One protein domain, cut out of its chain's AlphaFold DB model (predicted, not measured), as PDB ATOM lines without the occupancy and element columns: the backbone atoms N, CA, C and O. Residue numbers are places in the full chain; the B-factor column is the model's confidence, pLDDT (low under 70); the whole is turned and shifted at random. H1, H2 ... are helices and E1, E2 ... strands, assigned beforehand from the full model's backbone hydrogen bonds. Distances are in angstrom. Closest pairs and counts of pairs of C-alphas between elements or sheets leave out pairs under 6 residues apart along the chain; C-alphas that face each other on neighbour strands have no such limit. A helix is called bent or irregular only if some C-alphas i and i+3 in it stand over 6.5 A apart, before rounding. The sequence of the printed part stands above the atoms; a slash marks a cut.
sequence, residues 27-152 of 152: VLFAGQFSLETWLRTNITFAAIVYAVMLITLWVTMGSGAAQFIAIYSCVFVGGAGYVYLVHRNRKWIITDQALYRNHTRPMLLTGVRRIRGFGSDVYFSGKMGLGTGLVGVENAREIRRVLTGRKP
ATOM      1  N   VAL A  27     -38.124 -28.512 -54.551       90.56
ATOM      2  CA  VAL A  27     -36.659 -28.564 -54.559       90.56
ATOM      3  C   VAL A  27     -36.123 -27.190 -54.943       90.56
ATOM      4  O   VAL A  27     -36.372 -26.704 -56.042       90.56
ATOM      5  N   LEU A  28     -35.359 -26.575 -54.039       90.88
ATOM      6  CA  LEU A  28     -34.694 -25.298 -54.290       90.88
ATOM      7  C   LEU A  28     -33.300 -25.517 -54.865       90.88
ATOM      8  O   LEU A  28     -32.896 -24.854 -55.814       90.88
ATOM      9  N   PHE A  29     -32.559 -26.451 -54.269       93.12
ATOM     10  CA  PHE A  29     -31.194 -26.766 -54.661       93.12
ATOM     11  C   PHE A  29     -30.944 -28.259 -54.493       93.12
ATOM     12  O   PHE A  29     -31.388 -28.871 -53.526       93.12
ATOM     13  N   ALA A  30     -30.162 -28.841 -55.388       93.19
ATOM     14  CA  ALA A  30     -29.678 -30.204 -55.249       93.19
ATOM     15  C   ALA A  30     -28.234 -30.271 -55.723       93.19
ATOM     16  O   ALA A  30     -27.806 -29.486 -56.570       93.19
ATOM     17  N   GLY A  31     -27.481 -31.212 -55.172       94.12
ATOM     18  CA  GLY A  31     -26.111 -31.398 -55.595       94.12
ATOM     19  C   GLY A  31     -25.393 -32.492 -54.836       94.12
ATOM     20  O   GLY A  31     -25.959 -33.274 -54.068       94.12
ATOM     21  N   GLN A  32     -24.096 -32.540 -55.080       95.06
ATOM     22  CA  GLN A  32     -23.179 -33.469 -54.447       95.06
ATOM     23  C   GLN A  32     -21.874 -32.756 -54.124       95.06
ATOM     24  O   GLN A  32     -21.678 -31.603 -54.510       95.06
ATOM     25  N   PHE A  33     -21.010 -33.419 -53.367       95.44
ATOM     26  CA  PHE A  33     -19.675 -32.908 -53.103       95.44
ATOM     27  C   PHE A  33     -18.893 -32.730 -54.415       95.44
ATOM     28  O   PHE A  33     -18.699 -33.690 -55.161       95.44
ATOM     29  N   SER A  34     -18.416 -31.511 -54.664       96.38
ATOM     30  CA  SER A  34     -17.525 -31.170 -55.769       96.38
ATOM     31  C   SER A  34     -16.105 -31.000 -55.245       96.38
ATOM     32  O   SER A  34     -15.783 -30.030 -54.549       96.38
ATOM     33  N   LEU A  35     -15.243 -31.970 -55.575       93.75
ATOM     34  CA  LEU A  35     -13.831 -31.935 -55.196       93.75
ATOM     35  C   LEU A  35     -13.150 -30.689 -55.767       93.75
ATOM     36  O   LEU A  35     -12.393 -30.034 -55.060       93.75
ATOM     37  N   GLU A  36     -13.436 -30.352 -57.024       94.75
ATOM     38  CA  GLU A  36     -12.820 -29.208 -57.688       94.75
ATOM     39  C   GLU A  36     -13.173 -27.893 -56.985       94.75
ATOM     40  O   GLU A  36     -12.275 -27.123 -56.634       94.75
ATOM     41  N   THR A  37     -14.459 -27.638 -56.722       93.88
ATOM     42  CA  THR A  37     -14.881 -26.414 -56.024       93.88
ATOM     43  C   THR A  37     -14.290 -26.350 -54.619       93.88
ATOM     44  O   THR A  37     -13.814 -25.290 -54.193       93.88
ATOM     45  N   TRP A  38     -14.287 -27.477 -53.903       95.44
ATOM     46  CA  TRP A  38     -13.722 -27.553 -52.561       95.44
ATOM     47  C   TRP A  38     -12.221 -27.255 -52.550       95.44
ATOM     48  O   TRP A  38     -11.764 -26.429 -51.756       95.44
ATOM     49  N   LEU A  39     -11.460 -27.849 -53.474       93.88
ATOM     50  CA  LEU A  39     -10.031 -27.581 -53.612       93.88
ATOM     51  C   LEU A  39      -9.776 -26.105 -53.928       93.88
ATOM     52  O   LEU A  39      -9.031 -25.443 -53.208       93.88
ATOM     53  N   ARG A  40     -10.450 -25.572 -54.956       92.06
ATOM     54  CA  ARG A  40     -10.244 -24.197 -55.431       92.06
ATOM     55  C   ARG A  40     -10.544 -23.148 -54.367       92.06
ATOM     56  O   ARG A  40      -9.828 -22.153 -54.304       92.06
ATOM     57  N   THR A  41     -11.585 -23.334 -53.557       90.31
ATOM     58  CA  THR A  41     -12.066 -22.282 -52.641       90.31
ATOM     59  C   THR A  41     -11.634 -22.477 -51.192       90.31
ATOM     60  O   THR A  41     -11.263 -21.504 -50.538       90.31
ATOM     61  N   ASN A  42     -11.653 -23.708 -50.677       93.12
ATOM     62  CA  ASN A  42     -11.324 -23.987 -49.283       93.12
ATOM     63  C   ASN A  42      -9.846 -24.355 -49.127       93.12
ATOM     64  O   ASN A  42      -9.147 -23.722 -48.336       93.12
ATOM     65  N   ILE A  43      -9.353 -25.336 -49.894       91.81
ATOM     66  CA  ILE A  43      -7.966 -25.806 -49.756       91.81
ATOM     67  C   ILE A  43      -6.962 -24.769 -50.251       91.81
ATOM     68  O   ILE A  43      -5.954 -24.585 -49.583       91.81
ATOM     69  N   THR A  44      -7.240 -24.022 -51.324       91.38
ATOM     70  CA  THR A  44      -6.358 -22.918 -51.751       91.38
ATOM     71  C   THR A  44      -6.169 -21.885 -50.642       91.38
ATOM     72  O   THR A  44      -5.042 -21.502 -50.338       91.38
ATOM     73  N   PHE A  45      -7.255 -21.454 -49.990       90.38
ATOM     74  CA  PHE A  45      -7.160 -20.503 -48.884       90.38
ATOM     75  C   PHE A  45      -6.382 -21.095 -47.704       90.38
ATOM     76  O   PHE A  45      -5.482 -20.453 -47.167       90.38
ATOM     77  N   ALA A  46      -6.683 -22.342 -47.334       91.06
ATOM     78  CA  ALA A  46      -5.979 -23.028 -46.259       91.06
ATOM     79  C   ALA A  46      -4.484 -23.225 -46.580       91.06
ATOM     80  O   ALA A  46      -3.656 -23.086 -45.687       91.06
ATOM     81  N   ALA A  47      -4.129 -23.473 -47.844       92.81
ATOM     82  CA  ALA A  47      -2.750 -23.583 -48.309       92.81
ATOM     83  C   ALA A  47      -2.002 -22.246 -48.213       92.81
ATOM     84  O   ALA A  47      -0.833 -22.237 -47.838       92.81
ATOM     85  N   ILE A  48      -2.668 -21.118 -48.484       93.69
ATOM     86  CA  ILE A  48      -2.086 -19.780 -48.287       93.69
ATOM     87  C   ILE A  48      -1.796 -19.543 -46.803       93.69
ATOM     88  O   ILE A  48      -0.680 -19.172 -46.449       93.69
ATOM     89  N   VAL A  49      -2.774 -19.795 -45.924       92.31
ATOM     90  CA  VAL A  49      -2.592 -19.656 -44.466       92.31
ATOM     91  C   VAL A  49      -1.465 -20.564 -43.972       92.31
ATOM     92  O   VAL A  49      -0.608 -20.137 -43.199       92.31
ATOM     93  N   TYR A  50      -1.433 -21.801 -44.464       93.44
ATOM     94  CA  TYR A  50      -0.389 -22.768 -44.169       93.44
ATOM     95  C   TYR A  50       0.996 -22.278 -44.614       93.44
ATOM     96  O   TYR A  50       1.934 -22.306 -43.822       93.44
ATOM     97  N   ALA A  51       1.128 -21.759 -45.837       93.06
ATOM     98  CA  ALA A  51       2.387 -21.226 -46.350       93.06
ATOM     99  C   ALA A  51       2.895 -20.038 -45.518       93.06
ATOM    100  O   ALA A  51       4.073 -20.000 -45.168       93.06
ATOM    101  N   VAL A  52       2.008 -19.109 -45.141       94.38
ATOM    102  CA  VAL A  52       2.357 -17.986 -44.252       94.38
ATOM    103  C   VAL A  52       2.885 -18.508 -42.915       94.38
ATOM    104  O   VAL A  52       3.940 -18.073 -42.464       94.38
ATOM    105  N   MET A  53       2.206 -19.491 -42.320       92.31
ATOM    106  CA  MET A  53       2.643 -20.112 -41.071       92.31
ATOM    107  C   MET A  53       4.021 -20.779 -41.201       92.31
ATOM    108  O   MET A  53       4.854 -20.613 -40.311       92.31
ATOM    109  N   LEU A  54       4.292 -21.496 -42.298       91.06
ATOM    110  CA  LEU A  54       5.606 -22.104 -42.532       91.06
ATOM    111  C   LEU A  54       6.716 -21.056 -42.617       91.06
ATOM    112  O   LEU A  54       7.771 -21.236 -42.012       91.06
ATOM    113  N   ILE A  55       6.467 -19.951 -43.327       91.94
ATOM    114  CA  ILE A  55       7.414 -18.837 -43.425       91.94
ATOM    115  C   ILE A  55       7.674 -18.252 -42.033       91.94
ATOM    116  O   ILE A  55       8.827 -18.076 -41.651       91.94
ATOM    117  N   THR A  56       6.629 -18.002 -41.238       90.81
ATOM    118  CA  THR A  56       6.779 -17.472 -39.873       90.81
ATOM    119  C   THR A  56       7.564 -18.421 -38.966       90.81
ATOM    120  O   THR A  56       8.450 -17.973 -38.238       90.81
ATOM    121  N   LEU A  57       7.298 -19.728 -39.025       91.25
ATOM    122  CA  LEU A  57       8.042 -20.729 -38.252       91.25
ATOM    123  C   LEU A  57       9.517 -20.762 -38.654       91.25
ATOM    124  O   LEU A  57      10.393 -20.764 -37.793       91.25
ATOM    125  N   TRP A  58       9.796 -20.732 -39.957       89.31
ATOM    126  CA  TRP A  58      11.167 -20.724 -40.455       89.31
ATOM    127  C   TRP A  58      11.924 -19.458 -40.041       89.31
ATOM    128  O   TRP A  58      13.056 -19.543 -39.580       89.31
ATOM    129  N   VAL A  59      11.289 -18.287 -40.137       92.50
ATOM    130  CA  VAL A  59      11.894 -17.006 -39.734       92.50
ATOM    131  C   VAL A  59      12.173 -16.956 -38.230       92.50
ATOM    132  O   VAL A  59      13.184 -16.399 -37.816       92.50
ATOM    133  N   THR A  60      11.301 -17.535 -37.405       91.94
ATOM    134  CA  THR A  60      11.427 -17.468 -35.939       91.94
ATOM    135  C   THR A  60      12.354 -18.529 -35.352       91.94
ATOM    136  O   THR A  60      13.008 -18.262 -34.348       91.94
ATOM    137  N   MET A  61      12.429 -19.722 -35.954       90.81
ATOM    138  CA  MET A  61      13.149 -20.871 -35.381       90.81
ATOM    139  C   MET A  61      14.303 -21.389 -36.252       90.81
ATOM    140  O   MET A  61      15.045 -22.273 -35.817       90.81
ATOM    141  N   GLY A  62      14.459 -20.883 -37.479       86.56
ATOM    142  CA  GLY A  62      15.467 -21.353 -38.429       86.56
ATOM    143  C   GLY A  62      15.384 -22.866 -38.653       86.56
ATOM    144  O   GLY A  62      14.306 -23.432 -38.837       86.56
ATOM    145  N   SER A  63      16.526 -23.548 -38.569       80.38
ATOM    146  CA  SER A  63      16.618 -25.008 -38.726       80.38
ATOM    147  C   SER A  63      15.852 -25.806 -37.660       80.38
ATOM    148  O   SER A  63      15.473 -26.949 -37.918       80.38
ATOM    149  N   GLY A  64      15.547 -25.211 -36.499       83.25
ATOM    150  CA  GLY A  64      14.711 -25.821 -35.459       83.25
ATOM    151  C   GLY A  64      13.238 -25.988 -35.858       83.25
ATOM    152  O   GLY A  64      12.502 -26.728 -35.207       83.25
ATOM    153  N   ALA A  65      12.798 -25.354 -36.950       88.56
ATOM    154  CA  ALA A  65      11.421 -25.434 -37.433       88.56
ATOM    155  C   ALA A  65      11.068 -26.783 -38.088       88.56
ATOM    156  O   ALA A  65       9.889 -27.104 -38.212       88.56
ATOM    157  N   ALA A  66      12.056 -27.580 -38.518       86.25
ATOM    158  CA  ALA A  66      11.832 -28.742 -39.388       86.25
ATOM    159  C   ALA A  66      10.820 -29.760 -38.825       86.25
ATOM    160  O   ALA A  66       9.951 -30.240 -39.555       86.25
ATOM    161  N   GLN A  67      10.879 -30.044 -37.520       87.94
ATOM    162  CA  GLN A  67       9.947 -30.968 -36.859       87.94
ATOM    163  C   GLN A  67       8.511 -30.422 -36.853       87.94
ATOM    164  O   GLN A  67       7.563 -31.157 -37.133       87.94
ATOM    165  N   PHE A  68       8.345 -29.120 -36.609       87.50
ATOM    166  CA  PHE A  68       7.039 -28.462 -36.642       87.50
ATOM    167  C   PHE A  68       6.469 -28.430 -38.056       87.50
ATOM    168  O   PHE A  68       5.305 -28.769 -38.251       87.50
ATOM    169  N   ILE A  69       7.290 -28.098 -39.056       89.25
ATOM    170  CA  ILE A  69       6.890 -28.107 -40.469       89.25
ATOM    171  C   ILE A  69       6.385 -29.499 -40.866       89.25
ATOM    172  O   ILE A  69       5.331 -29.605 -41.492       89.25
ATOM    173  N   ALA A  70       7.087 -30.565 -40.466       88.56
ATOM    174  CA  ALA A  70       6.666 -31.937 -40.740       88.56
ATOM    175  C   ALA A  70       5.306 -32.262 -40.097       88.56
ATOM    176  O   ALA A  70       4.405 -32.750 -40.778       88.56
ATOM    177  N   ILE A  71       5.117 -31.930 -38.814       90.81
ATOM    178  CA  ILE A  71       3.847 -32.156 -38.107       90.81
ATOM    179  C   ILE A  71       2.707 -31.383 -38.776       90.81
ATOM    180  O   ILE A  71       1.666 -31.964 -39.085       90.81
ATOM    181  N   TYR A  72       2.897 -30.092 -39.051       90.56
ATOM    182  CA  TYR A  72       1.861 -29.273 -39.673       90.56
ATOM    183  C   TYR A  72       1.553 -29.711 -41.108       90.56
ATOM    184  O   TYR A  72       0.386 -29.692 -41.500       90.56
ATOM    185  N   SER A  73       2.554 -30.179 -41.863       92.00
ATOM    186  CA  SER A  73       2.353 -30.786 -43.187       92.00
ATOM    187  C   SER A  73       1.439 -32.005 -43.090       92.00
ATOM    188  O   SER A  73       0.454 -32.106 -43.822       92.00
ATOM    189  N   CYS A  74       1.731 -32.911 -42.152       93.06
ATOM    190  CA  CYS A  74       0.932 -34.111 -41.922       93.06
ATOM    191  C   CYS A  74      -0.503 -33.767 -41.511       93.06
ATOM    192  O   CYS A  74      -1.443 -34.373 -42.020       93.06
ATOM    193  N   VAL A  75      -0.692 -32.775 -40.636       92.81
ATOM    194  CA  VAL A  75      -2.027 -32.320 -40.222       92.81
ATOM    195  C   VAL A  75      -2.789 -31.696 -41.392       92.81
ATOM    196  O   VAL A  75      -3.968 -31.992 -41.569       92.81
ATOM    197  N   PHE A  76      -2.136 -30.872 -42.215       93.50
ATOM    198  CA  PHE A  76      -2.774 -30.230 -43.362       93.50
ATOM    199  C   PHE A  76      -3.233 -31.257 -44.403       93.50
ATOM    200  O   PHE A  76      -4.414 -31.306 -44.758       93.50
ATOM    201  N   VAL A  77      -2.320 -32.122 -44.850       92.94
ATOM    202  CA  VAL A  77      -2.612 -33.143 -45.867       92.94
ATOM    203  C   VAL A  77      -3.557 -34.207 -45.313       92.94
ATOM    204  O   VAL A  77      -4.541 -34.555 -45.962       92.94
ATOM    205  N   GLY A  78      -3.301 -34.695 -44.097       93.88
ATOM    206  CA  GLY A  78      -4.134 -35.697 -43.433       93.88
ATOM    207  C   GLY A  78      -5.543 -35.183 -43.148       93.88
ATOM    208  O   GLY A  78      -6.518 -35.882 -43.420       93.88
ATOM    209  N   GLY A  79      -5.671 -33.940 -42.683       92.81
ATOM    210  CA  GLY A  79      -6.957 -33.284 -42.460       92.81
ATOM    211  C   GLY A  79      -7.750 -33.103 -43.755       92.81
ATOM    212  O   GLY A  79      -8.926 -33.466 -43.809       92.81
ATOM    213  N   ALA A  80      -7.108 -32.617 -44.823       93.62
ATOM    214  CA  ALA A  80      -7.743 -32.508 -46.136       93.62
ATOM    215  C   ALA A  80      -8.174 -33.887 -46.671       93.62
ATOM    216  O   ALA A  80      -9.318 -34.062 -47.097       93.62
ATOM    217  N   GLY A  81      -7.299 -34.891 -46.583       94.88
ATOM    218  CA  GLY A  81      -7.608 -36.265 -46.973       94.88
ATOM    219  C   GLY A  81      -8.803 -36.832 -46.207       94.88
ATOM    220  O   GLY A  81      -9.716 -37.394 -46.812       94.88
ATOM    221  N   TYR A  82      -8.857 -36.617 -44.891       94.62
ATOM    222  CA  TYR A  82      -9.980 -37.038 -44.058       94.62
ATOM    223  C   TYR A  82     -11.300 -36.385 -44.488       94.62
ATOM    224  O   TYR A  82     -12.293 -37.085 -44.694       94.62
ATOM    225  N   VAL A  83     -11.320 -35.060 -44.694       93.19
ATOM    226  CA  VAL A  83     -12.524 -34.350 -45.162       93.19
ATOM    227  C   VAL A  83     -12.976 -34.892 -46.517       93.19
ATOM    228  O   VAL A  83     -14.156 -35.201 -46.685       93.19
ATOM    229  N   TYR A  84     -12.054 -35.088 -47.461       94.12
ATOM    230  CA  TYR A  84     -12.381 -35.685 -48.750       94.12
ATOM    231  C   TYR A  84     -13.015 -37.072 -48.588       94.12
ATOM    232  O   TYR A  84     -14.090 -37.321 -49.128       94.12
ATOM    233  N   LEU A  85     -12.417 -37.968 -47.801       94.75
ATOM    234  CA  LEU A  85     -12.942 -39.323 -47.601       94.75
ATOM    235  C   LEU A  85     -14.347 -39.332 -46.984       94.75
ATOM    236  O   LEU A  85     -15.199 -40.114 -47.407       94.75
ATOM    237  N   VAL A  86     -14.607 -38.439 -46.027       92.44
ATOM    238  CA  VAL A  86     -15.900 -38.324 -45.334       92.44
ATOM    239  C   VAL A  86     -16.986 -37.691 -46.215       92.44
ATOM    240  O   VAL A  86     -18.179 -37.961 -46.022       92.44
ATOM    241  N   HIS A  87     -16.604 -36.832 -47.165       92.69
ATOM    242  CA  HIS A  87     -17.543 -36.031 -47.952       92.69
ATOM    243  C   HIS A  87     -17.673 -36.443 -49.424       92.69
ATOM    244  O   HIS A  87     -18.703 -36.136 -50.014       92.69
ATOM    245  N   ARG A  88     -16.725 -37.195 -50.002       93.06
ATOM    246  CA  ARG A  88     -16.674 -37.516 -51.447       93.06
ATOM    247  C   ARG A  88     -17.944 -38.132 -52.026       93.06
ATOM    248  O   ARG A  88     -18.290 -37.861 -53.165       93.06
ATOM    249  N   ASN A  89     -18.651 -38.934 -51.232       93.06
ATOM    250  CA  ASN A  89     -19.869 -39.619 -51.664       93.06
ATOM    251  C   ASN A  89     -21.140 -38.907 -51.190       93.06
ATOM    252  O   ASN A  89     -22.234 -39.451 -51.338       93.06
ATOM    253  N   ARG A  90     -21.026 -37.725 -50.569       92.69
ATOM    254  CA  ARG A  90     -22.187 -37.023 -50.029       92.69
ATOM    255  C   ARG A  90     -22.989 -36.371 -51.142       92.69
ATOM    256  O   ARG A  90     -22.464 -35.616 -51.957       92.69
ATOM    257  N   LYS A  91     -24.289 -36.625 -51.102       94.38
ATOM    258  CA  LYS A  91     -25.311 -36.006 -51.939       94.38
ATOM    259  C   LYS A  91     -26.316 -35.313 -51.039       94.38
ATOM    260  O   LYS A  91     -26.538 -35.746 -49.905       94.38
ATOM    261  N   TRP A  92     -26.894 -34.227 -51.522       93.81
ATOM    262  CA  TRP A  92     -27.791 -33.400 -50.734       93.81
ATOM    263  C   TRP A  92     -28.878 -32.778 -51.605       93.81
ATOM    264  O   TRP A  92     -28.689 -32.538 -52.797       93.81
ATOM    265  N   ILE A  93     -30.028 -32.538 -50.985       93.31
ATOM    266  CA  ILE A  93     -31.175 -31.851 -51.581       93.31
ATOM    267  C   ILE A  93     -31.687 -30.874 -50.528       93.31
ATOM    268  O   ILE A  93     -31.923 -31.263 -49.385       93.31
ATOM    269  N   ILE A  94     -31.813 -29.607 -50.898       92.12
ATOM    270  CA  ILE A  94     -32.424 -28.559 -50.088       92.12
ATOM    271  C   ILE A  94     -33.764 -28.218 -50.721       92.12
ATOM    272  O   ILE A  94     -33.835 -27.826 -51.888       92.12
ATOM    273  N   THR A  95     -34.809 -28.335 -49.926       91.12
ATOM    274  CA  THR A  95     -36.164 -27.951 -50.290       91.12
ATOM    275  C   THR A  95     -36.552 -26.665 -49.570       91.12
ATOM    276  O   THR A  95     -35.746 -26.060 -48.859       91.12
ATOM    277  N   ASP A  96     -37.785 -26.217 -49.754       87.94
ATOM    278  CA  ASP A  96     -38.382 -25.146 -48.965       87.94
ATOM    279  C   ASP A  96     -38.636 -25.521 -47.495       87.94
ATOM    280  O   ASP A  96     -38.735 -24.621 -46.660       87.94
ATOM    281  N   GLN A  97     -38.651 -26.813 -47.150       86.94
ATOM    282  CA  GLN A  97     -38.932 -27.280 -45.789       86.94
ATOM    283  C   GLN A  97     -37.742 -27.899 -45.059       86.94
ATOM    284  O   GLN A  97     -37.627 -27.762 -43.836       86.94
ATOM    285  N   ALA A  98     -36.861 -28.606 -45.765       88.56
ATOM    286  CA  ALA A  98     -35.833 -29.431 -45.153       88.56
ATOM    287  C   ALA A  98     -34.551 -29.528 -45.992       88.56
ATOM    288  O   ALA A  98     -34.502 -29.304 -47.198       88.56
ATOM    289  N   LEU A  99     -33.471 -29.896 -45.311       90.69
ATOM    290  CA  LEU A  99     -32.222 -30.332 -45.909       90.69
ATOM    291  C   LEU A  99     -32.101 -31.847 -45.755       90.69
ATOM    292  O   LEU A  99     -31.978 -32.366 -44.642       90.69
ATOM    293  N   TYR A 100     -32.041 -32.536 -46.886       90.94
ATOM    294  CA  TYR A 100     -31.797 -33.966 -46.988       90.94
ATOM    295  C   TYR A 100     -30.347 -34.231 -47.378       90.94
ATOM    296  O   TYR A 100     -29.767 -33.533 -48.212       90.94
ATOM    297  N   ARG A 101     -29.758 -35.278 -46.797       91.06
ATOM    298  CA  ARG A 101     -28.435 -35.787 -47.168       91.06
ATOM    299  C   ARG A 101     -28.458 -37.300 -47.166       91.06
ATOM    300  O   ARG A 101     -29.101 -37.899 -46.305       91.06
ATOM    301  N   ASN A 102     -27.698 -37.918 -48.058       88.38
ATOM    302  CA  ASN A 102     -27.510 -39.357 -47.965       88.38
ATOM    303  C   ASN A 102     -26.811 -39.725 -46.644       88.38
ATOM    304  O   ASN A 102     -25.952 -39.001 -46.137       88.38
ATOM    305  N   HIS A 103     -27.218 -40.856 -46.066       81.06
ATOM    306  CA  HIS A 103     -26.665 -41.408 -44.822       81.06
ATOM    307  C   HIS A 103     -26.802 -40.515 -43.575       81.06
ATOM    308  O   HIS A 103     -26.148 -40.769 -42.567       81.06
ATOM    309  N   THR A 104     -27.644 -39.474 -43.603       83.00
ATOM    310  CA  THR A 104     -27.922 -38.640 -42.425       83.00
ATOM    311  C   THR A 104     -29.410 -38.350 -42.302       83.00
ATOM    312  O   THR A 104     -30.126 -38.301 -43.297       83.00
ATOM    313  N   ARG A 105     -29.885 -38.121 -41.074       83.88
ATOM    314  CA  ARG A 105     -31.264 -37.676 -40.852       83.88
ATOM    315  C   ARG A 105     -31.498 -36.306 -41.508       83.88
ATOM    316  O   ARG A 105     -30.586 -35.471 -41.473       83.88
ATOM    317  N   PRO A 106     -32.696 -36.070 -42.067       86.25
ATOM    318  CA  PRO A 106     -33.058 -34.763 -42.596       86.25
ATOM    319  C   PRO A 106     -33.058 -33.707 -41.489       86.25
ATOM    320  O   PRO A 106     -33.347 -34.000 -40.324       86.25
ATOM    321  N   MET A 107     -32.750 -32.470 -41.861       87.50
ATOM    322  CA  MET A 107     -32.806 -31.312 -40.975       87.50
ATOM    323  C   MET A 107     -33.905 -30.364 -41.448       87.50
ATOM    324  O   MET A 107     -33.826 -29.851 -42.556       87.50
ATOM    325  N   LEU A 108     -34.902 -30.099 -40.604       87.38
ATOM    326  CA  LEU A 108     -35.957 -29.129 -40.909       87.38
ATOM    327  C   LEU A 108     -35.390 -27.702 -40.930       87.38
ATOM    328  O   LEU A 108     -34.691 -27.295 -39.996       87.38
ATOM    329  N   LEU A 109     -35.729 -26.931 -41.964       85.62
ATOM    330  CA  LEU A 109     -35.300 -25.541 -42.121       85.62
ATOM    331  C   LEU A 109     -35.978 -24.604 -41.118       85.62
ATOM    332  O   LEU A 109     -35.354 -23.640 -40.686       85.62
ATOM    333  N   THR A 110     -37.180 -24.934 -40.638       82.31
ATOM    334  CA  THR A 110     -37.857 -24.205 -39.545       82.31
ATOM    335  C   THR A 110     -37.033 -24.175 -38.252       82.31
ATOM    336  O   THR A 110     -37.138 -23.247 -37.452       82.31
ATOM    337  N   GLY A 111     -36.172 -25.178 -38.042       78.75
ATOM    338  CA  GLY A 111     -35.250 -25.246 -36.908       78.75
ATOM    339  C   GLY A 111     -33.937 -24.483 -37.112       78.75
ATOM    340  O   GLY A 111     -33.160 -24.341 -36.160       78.75
ATOM    341  N   VAL A 112     -33.659 -24.000 -38.326       87.06
ATOM    342  CA  VAL A 112     -32.424 -23.289 -38.670       87.06
ATOM    343  C   VAL A 112     -32.548 -21.828 -38.250       87.06
ATOM    344  O   VAL A 112     -33.446 -21.108 -38.665       87.06
ATOM    345  N   ARG A 113     -31.604 -21.360 -37.432       84.56
ATOM    346  CA  ARG A 113     -31.529 -19.951 -37.016       84.56
ATOM    347  C   ARG A 113     -30.525 -19.144 -37.811       84.56
ATOM    348  O   ARG A 113     -30.654 -17.926 -37.912       84.56
ATOM    349  N   ARG A 114     -29.453 -19.792 -38.259       87.81
ATOM    350  CA  ARG A 114     -28.352 -19.134 -38.958       87.81
ATOM    351  C   ARG A 114     -27.815 -20.047 -40.037       87.81
ATOM    352  O   ARG A 114     -27.591 -21.231 -39.792       87.81
ATOM    353  N   ILE A 115     -27.540 -19.452 -41.186       89.94
ATOM    354  CA  ILE A 115     -26.849 -20.092 -42.295       89.94
ATOM    355  C   ILE A 115     -25.547 -19.325 -42.498       89.94
ATOM    356  O   ILE A 115     -25.533 -18.099 -42.579       89.94
ATOM    357  N   ARG A 116     -24.427 -20.041 -42.465       90.38
ATOM    358  CA  ARG A 116     -23.070 -19.484 -42.554       90.38
ATOM    359  C   ARG A 116     -22.201 -20.397 -43.402       90.38
ATOM    360  O   ARG A 116     -22.651 -21.443 -43.847       90.38
ATOM    361  N   GLY A 117     -20.959 -20.007 -43.630       89.81
ATOM    362  CA  GLY A 117     -19.975 -20.850 -44.292       89.81
ATOM    363  C   GLY A 117     -18.934 -20.020 -45.022       89.81
ATOM    364  O   GLY A 117     -19.107 -18.814 -45.204       89.81
ATOM    365  N   PHE A 118     -17.857 -20.680 -45.418       88.88
ATOM    366  CA  PHE A 118     -16.733 -20.078 -46.118       88.88
ATOM    367  C   PHE A 118     -16.471 -20.844 -47.414       88.88
ATOM    368  O   PHE A 118     -16.677 -22.054 -47.461       88.88
ATOM    369  N   GLY A 119     -16.058 -20.139 -48.472       91.75
ATOM    370  CA  GLY A 119     -15.813 -20.754 -49.777       91.75
ATOM    371  C   GLY A 119     -17.019 -21.569 -50.251       91.75
ATOM    372  O   GLY A 119     -18.137 -21.037 -50.348       91.75
ATOM    373  N   SER A 120     -16.784 -22.859 -50.476       94.31
ATOM    374  CA  SER A 120     -17.770 -23.851 -50.915       94.31
ATOM    375  C   SER A 120     -18.595 -24.500 -49.790       94.31
ATOM    376  O   SER A 120     -19.376 -25.410 -50.058       94.31
ATOM    377  N   ASP A 121     -18.483 -24.043 -48.540       93.56
ATOM    378  CA  ASP A 121     -19.176 -24.679 -47.410       93.56
ATOM    379  C   ASP A 121     -20.499 -23.998 -47.061       93.56
ATOM    380  O   ASP A 121     -20.579 -22.775 -46.965       93.56
ATOM    381  N   VAL A 122     -21.540 -24.767 -46.760       93.88
ATOM    382  CA  VAL A 122     -22.813 -24.238 -46.247       93.88
ATOM    383  C   VAL A 122     -23.126 -24.903 -44.915       93.88
ATOM    384  O   VAL A 122     -23.344 -26.106 -44.848       93.88
ATOM    385  N   TYR A 123     -23.157 -24.121 -43.843       92.38
ATOM    386  CA  TYR A 123     -23.431 -24.573 -42.486       92.38
ATOM    387  C   TYR A 123     -24.770 -24.031 -41.989       92.38
ATOM    388  O   TYR A 123     -24.967 -22.820 -41.876       92.38
ATOM    389  N   PHE A 124     -25.666 -24.948 -41.647       90.62
ATOM    390  CA  PHE A 124     -26.978 -24.696 -41.069       90.62
ATOM    391  C   PHE A 124     -26.888 -24.890 -39.558       90.62
ATOM    392  O   PHE A 124     -26.566 -25.984 -39.104       90.62
ATOM    393  N   SER A 125     -27.169 -23.856 -38.766       88.19
ATOM    394  CA  SER A 125     -27.088 -23.909 -37.303       88.19
ATOM    395  C   SER A 125     -28.455 -23.693 -36.662       88.19
ATOM    396  O   SER A 125     -29.153 -22.724 -36.980       88.19
ATOM    397  N   GLY A 126     -28.828 -24.596 -35.753       83.69
ATOM    398  CA  GLY A 126     -30.041 -24.499 -34.949       83.69
ATOM    399  C   GLY A 126     -29.864 -23.704 -33.649       83.69
ATOM    400  O   GLY A 126     -28.837 -23.076 -33.392       83.69
ATOM    401  N   LYS A 127     -30.891 -23.746 -32.790       71.88
ATOM    402  CA  LYS A 127     -30.997 -22.956 -31.543       71.88
ATOM    403  C   LYS A 127     -29.909 -23.246 -30.495       71.88
ATOM    404  O   LYS A 127     -29.610 -22.359 -29.707       71.88
ATOM    405  N   MET A 128     -29.297 -24.431 -30.525       66.62
ATOM    406  CA  MET A 128     -28.246 -24.867 -29.589       66.62
ATOM    407  C   MET A 128     -26.858 -25.006 -30.243       66.62
ATOM    408  O   MET A 128     -26.007 -25.728 -29.739       66.62
ATOM    409  N   GLY A 129     -26.617 -24.389 -31.405       62.28
ATOM    410  CA  GLY A 129     -25.328 -24.496 -32.111       62.28
ATOM    411  C   GLY A 129     -25.114 -25.822 -32.854       62.28
ATOM    412  O   GLY A 129     -24.371 -25.845 -33.837       62.28
ATOM    413  N   LEU A 130     -25.837 -26.881 -32.467       69.62
ATOM    414  CA  LEU A 130     -25.990 -28.113 -33.240       69.62
ATOM    415  C   LEU A 130     -26.488 -27.785 -34.648       69.62
ATOM    416  O   LEU A 130     -27.446 -27.027 -34.840       69.62
ATOM    417  N   GLY A 131     -25.791 -28.328 -35.635       78.94
ATOM    418  CA  GLY A 131     -25.974 -27.941 -37.015       78.94
ATOM    419  C   GLY A 131     -25.464 -28.978 -37.992       78.94
ATOM    420  O   GLY A 131     -24.979 -30.049 -37.634       78.94
ATOM    421  N   THR A 132     -25.620 -28.649 -39.260       87.44
ATOM    422  CA  THR A 132     -25.283 -29.512 -40.376       87.44
ATOM    423  C   THR A 132     -24.488 -28.719 -41.396       87.44
ATOM    424  O   THR A 132     -24.930 -27.672 -41.855       87.44
ATOM    425  N   GLY A 133     -23.315 -29.240 -41.758       90.62
ATOM    426  CA  GLY A 133     -22.485 -28.711 -42.835       90.62
ATOM    427  C   GLY A 133     -22.639 -29.493 -44.140       90.62
ATOM    428  O   GLY A 133     -22.682 -30.731 -44.145       90.62
ATOM    429  N   LEU A 134     -22.676 -28.749 -45.237       93.25
ATOM    430  CA  LEU A 134     -22.365 -29.182 -46.591       93.25
ATOM    431  C   LEU A 134     -20.986 -28.626 -46.951       93.25
ATOM    432  O   LEU A 134     -20.674 -27.493 -46.596       93.25
ATOM    433  N   VAL A 135     -20.180 -29.430 -47.632       93.75
ATOM    434  CA  VAL A 135     -18.798 -29.113 -48.020       93.75
ATOM    435  C   VAL A 135     -18.691 -29.335 -49.521       93.75
ATOM    436  O   VAL A 135     -19.356 -30.239 -50.033       93.75
ATOM    437  N   GLY A 136     -17.888 -28.531 -50.220       93.81
ATOM    438  CA  GLY A 136     -17.695 -28.688 -51.664       93.81
ATOM    439  C   GLY A 136     -18.960 -28.413 -52.468       93.81
ATOM    440  O   GLY A 136     -19.254 -29.124 -53.421       93.81
ATOM    441  N   VAL A 137     -19.749 -27.425 -52.055       95.69
ATOM    442  CA  VAL A 137     -20.978 -27.029 -52.741       95.69
ATOM    443  C   VAL A 137     -20.648 -26.001 -53.822       95.69
ATOM    444  O   VAL A 137     -20.162 -24.913 -53.516       95.69
ATOM    445  N   GLU A 138     -20.941 -26.322 -55.082       94.12
ATOM    446  CA  GLU A 138     -20.607 -25.470 -56.239       94.12
ATOM    447  C   GLU A 138     -21.246 -24.079 -56.124       94.12
ATOM    448  O   GLU A 138     -20.565 -23.056 -56.187       94.12
ATOM    449  N   ASN A 139     -22.538 -24.040 -55.785       92.19
ATOM    450  CA  ASN A 139     -23.314 -22.803 -55.656       92.19
ATOM    451  C   ASN A 139     -23.463 -22.347 -54.195       92.19
ATOM    452  O   ASN A 139     -24.467 -21.744 -53.810       92.19
ATOM    453  N   ALA A 140     -22.465 -22.617 -53.342       93.25
ATOM    454  CA  ALA A 140     -22.560 -22.365 -51.899       93.25
ATOM    455  C   ALA A 140     -22.917 -20.909 -51.564       93.25
ATOM    456  O   ALA A 140     -23.696 -20.640 -50.650       93.25
ATOM    457  N   ARG A 141     -22.353 -19.949 -52.309       90.81
ATOM    458  CA  ARG A 141     -22.605 -18.516 -52.103       90.81
ATOM    459  C   ARG A 141     -24.055 -18.144 -52.396       90.81
ATOM    460  O   ARG A 141     -24.638 -17.372 -51.639       90.81
ATOM    461  N   GLU A 142     -24.616 -18.691 -53.467       91.19
ATOM    462  CA  GLU A 142     -26.005 -18.468 -53.853       91.19
ATOM    463  C   GLU A 142     -26.959 -19.085 -52.832       91.19
ATOM    464  O   GLU A 142     -27.818 -18.382 -52.307       91.19
ATOM    465  N   ILE A 143     -26.728 -20.343 -52.448       91.94
ATOM    466  CA  ILE A 143     -27.518 -21.045 -51.428       91.94
ATOM    467  C   ILE A 143     -27.532 -20.253 -50.119       91.94
ATOM    468  O   ILE A 143     -28.598 -19.982 -49.566       91.94
ATOM    469  N   ARG A 144     -26.358 -19.815 -49.638       92.06
ATOM    470  CA  ARG A 144     -26.268 -18.975 -48.434       92.06
ATOM    471  C   ARG A 144     -27.064 -17.681 -48.603       92.06
ATOM    472  O   ARG A 144     -27.780 -17.306 -47.681       92.06
ATOM    473  N   ARG A 145     -26.973 -17.008 -49.753       89.62
ATOM    474  CA  ARG A 145     -27.692 -15.749 -50.016       89.62
ATOM    475  C   ARG A 145     -29.209 -15.950 -50.013       89.62
ATOM    476  O   ARG A 145     -29.905 -15.221 -49.312       89.62
ATOM    477  N   VAL A 146     -29.704 -16.933 -50.761       88.88
ATOM    478  CA  VAL A 146     -31.140 -17.207 -50.916       88.88
ATOM    479  C   VAL A 146     -31.752 -17.653 -49.593       88.88
ATOM    480  O   VAL A 146     -32.771 -17.110 -49.173       88.88
ATOM    481  N   LEU A 147     -31.113 -18.591 -48.895       85.62
ATOM    482  CA  LEU A 147     -31.673 -19.150 -47.666       85.62
ATOM    483  C   LEU A 147     -31.501 -18.232 -46.450       85.62
ATOM    484  O   LEU A 147     -32.310 -18.298 -45.536       85.62
ATOM    485  N   THR A 148     -30.498 -17.346 -46.423       83.31
ATOM    486  CA  THR A 148     -30.396 -16.325 -45.356       83.31
ATOM    487  C   THR A 148     -31.450 -15.227 -45.527       83.31
ATOM    488  O   THR A 148     -31.910 -14.663 -44.536       83.31
ATOM    489  N   GLY A 149     -31.841 -14.920 -46.772       66.31
ATOM    490  CA  GLY A 149     -32.903 -13.955 -47.078       66.31
ATOM    491  C   GLY A 149     -34.309 -14.467 -46.754       66.31
ATOM    492  O   GLY A 149     -35.198 -13.669 -46.462       66.31
ATOM    493  N   ARG A 150     -34.502 -15.789 -46.738       60.69
ATOM    494  CA  ARG A 150     -35.709 -16.436 -46.219       60.69
ATOM    495  C   ARG A 150     -35.620 -16.497 -44.689       60.69
ATOM    496  O   ARG A 150     -35.166 -17.488 -44.124       60.69
ATOM    497  N   LYS A 151     -36.011 -15.419 -44.000       47.53
ATOM    498  CA  LYS A 151     -36.410 -15.559 -42.588       47.53
ATOM    499  C   LYS A 151     -37.605 -16.532 -42.535       47.53
ATOM    500  O   LYS A 151     -38.441 -16.438 -43.435       47.53
ATOM    501  N   PRO A 152     -37.659 -17.454 -41.557       48.91
ATOM    502  CA  PRO A 152     -38.871 -18.228 -41.307       48.91
ATOM    503  C   PRO A 152     -40.047 -17.305 -40.980       48.91
ATOM    504  O   PRO A 152     -39.795 -16.208 -40.419       48.91
TER     505      PRO A 152
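Overview. This is residues 27 to 152 of the 152 residues of an uncharacterized protein of Rhodobacteraceae bacterium (UniProt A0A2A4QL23). A long helical hairpin, arms H1a and H1b of one bent helix, runs out from a small head of two sheets and the short helix H2. In the head, H2 covers E5 of the smaller sheet, E5-E6-E7; the other sheet is E1-E2-E3-E4, and both are antiparallel. The printed part has 126 residues with two named helices and seven named strands, in the order E1 H1 E2 E3 E4 E5 E6 E7 H2, a mixed class. It is loose, with a radius of gyration of the C-alphas of 17.6 A and spans of 56 by 27 by 24 A.

Arrangement. E1, residues 27 to 32, is antiparallel to E2, residues 91 to 95, with N 31 and O 92 within hydrogen-bond range at 3.0 A. H1, residues 35 to 87, was assigned as one helix by its hydrogen bonds but is bent: C-alphas 60 and 63 are 9.6 A apart. H1a, residues 35 to 60, touches H1b, residues 63 to 87, opposite ways at a shallow tilt of 14 degrees; their closest C-alphas, of Trp 58 and Ala 65, are 5.6 A apart. H1b is irregular, with C-alphas 64 and 67 7.2 A apart. E2, E3, residues 98 to 101, and E4, residues 104 to 108, form a meander of two hairpins, each strand the antiparallel neighbour of the one before; N 93 and O 100 are 3.0 A apart, N 99 and O 107 2.8 A. E5, residues 114 to 116, E6, residues 122 to 125, and E7, residues 131 to 134, form another; N 116 and O 123 are 2.9 A apart, N 124 and O 132 2.8 A. H2, residues 140 to 149, is on one face of this sheet, making two layers, at a height of 7.8 A, over E5. The closest C-alphas of E5 and H2, of Ile 115 and Thr 148, are 6.0 A apart. Every O i to N i+4 pair is within hydrogen-bond range in H2, 20 of 22 in H1a and 19 of 21 in H1b.

Along the chain. E1 begins at C-alpha 27 (-36.659, -28.564, -54.559). H1a is 34.9 A long and H1b 37.1 A, from C-alpha 63 (16.618, -25.008, -38.726). H2 is 14.2 A long and ends at C-alpha 149 (-32.903, -13.955, -47.078).

Size, cuts and confidence. The two C-alphas farthest apart, of Ser 63 and Gln 97, are 56.0 A apart. The printed part has no cut, and the links between successive elements are tight. The model's pLDDT is under 70 at residues 128 to 130 and 149 to 152.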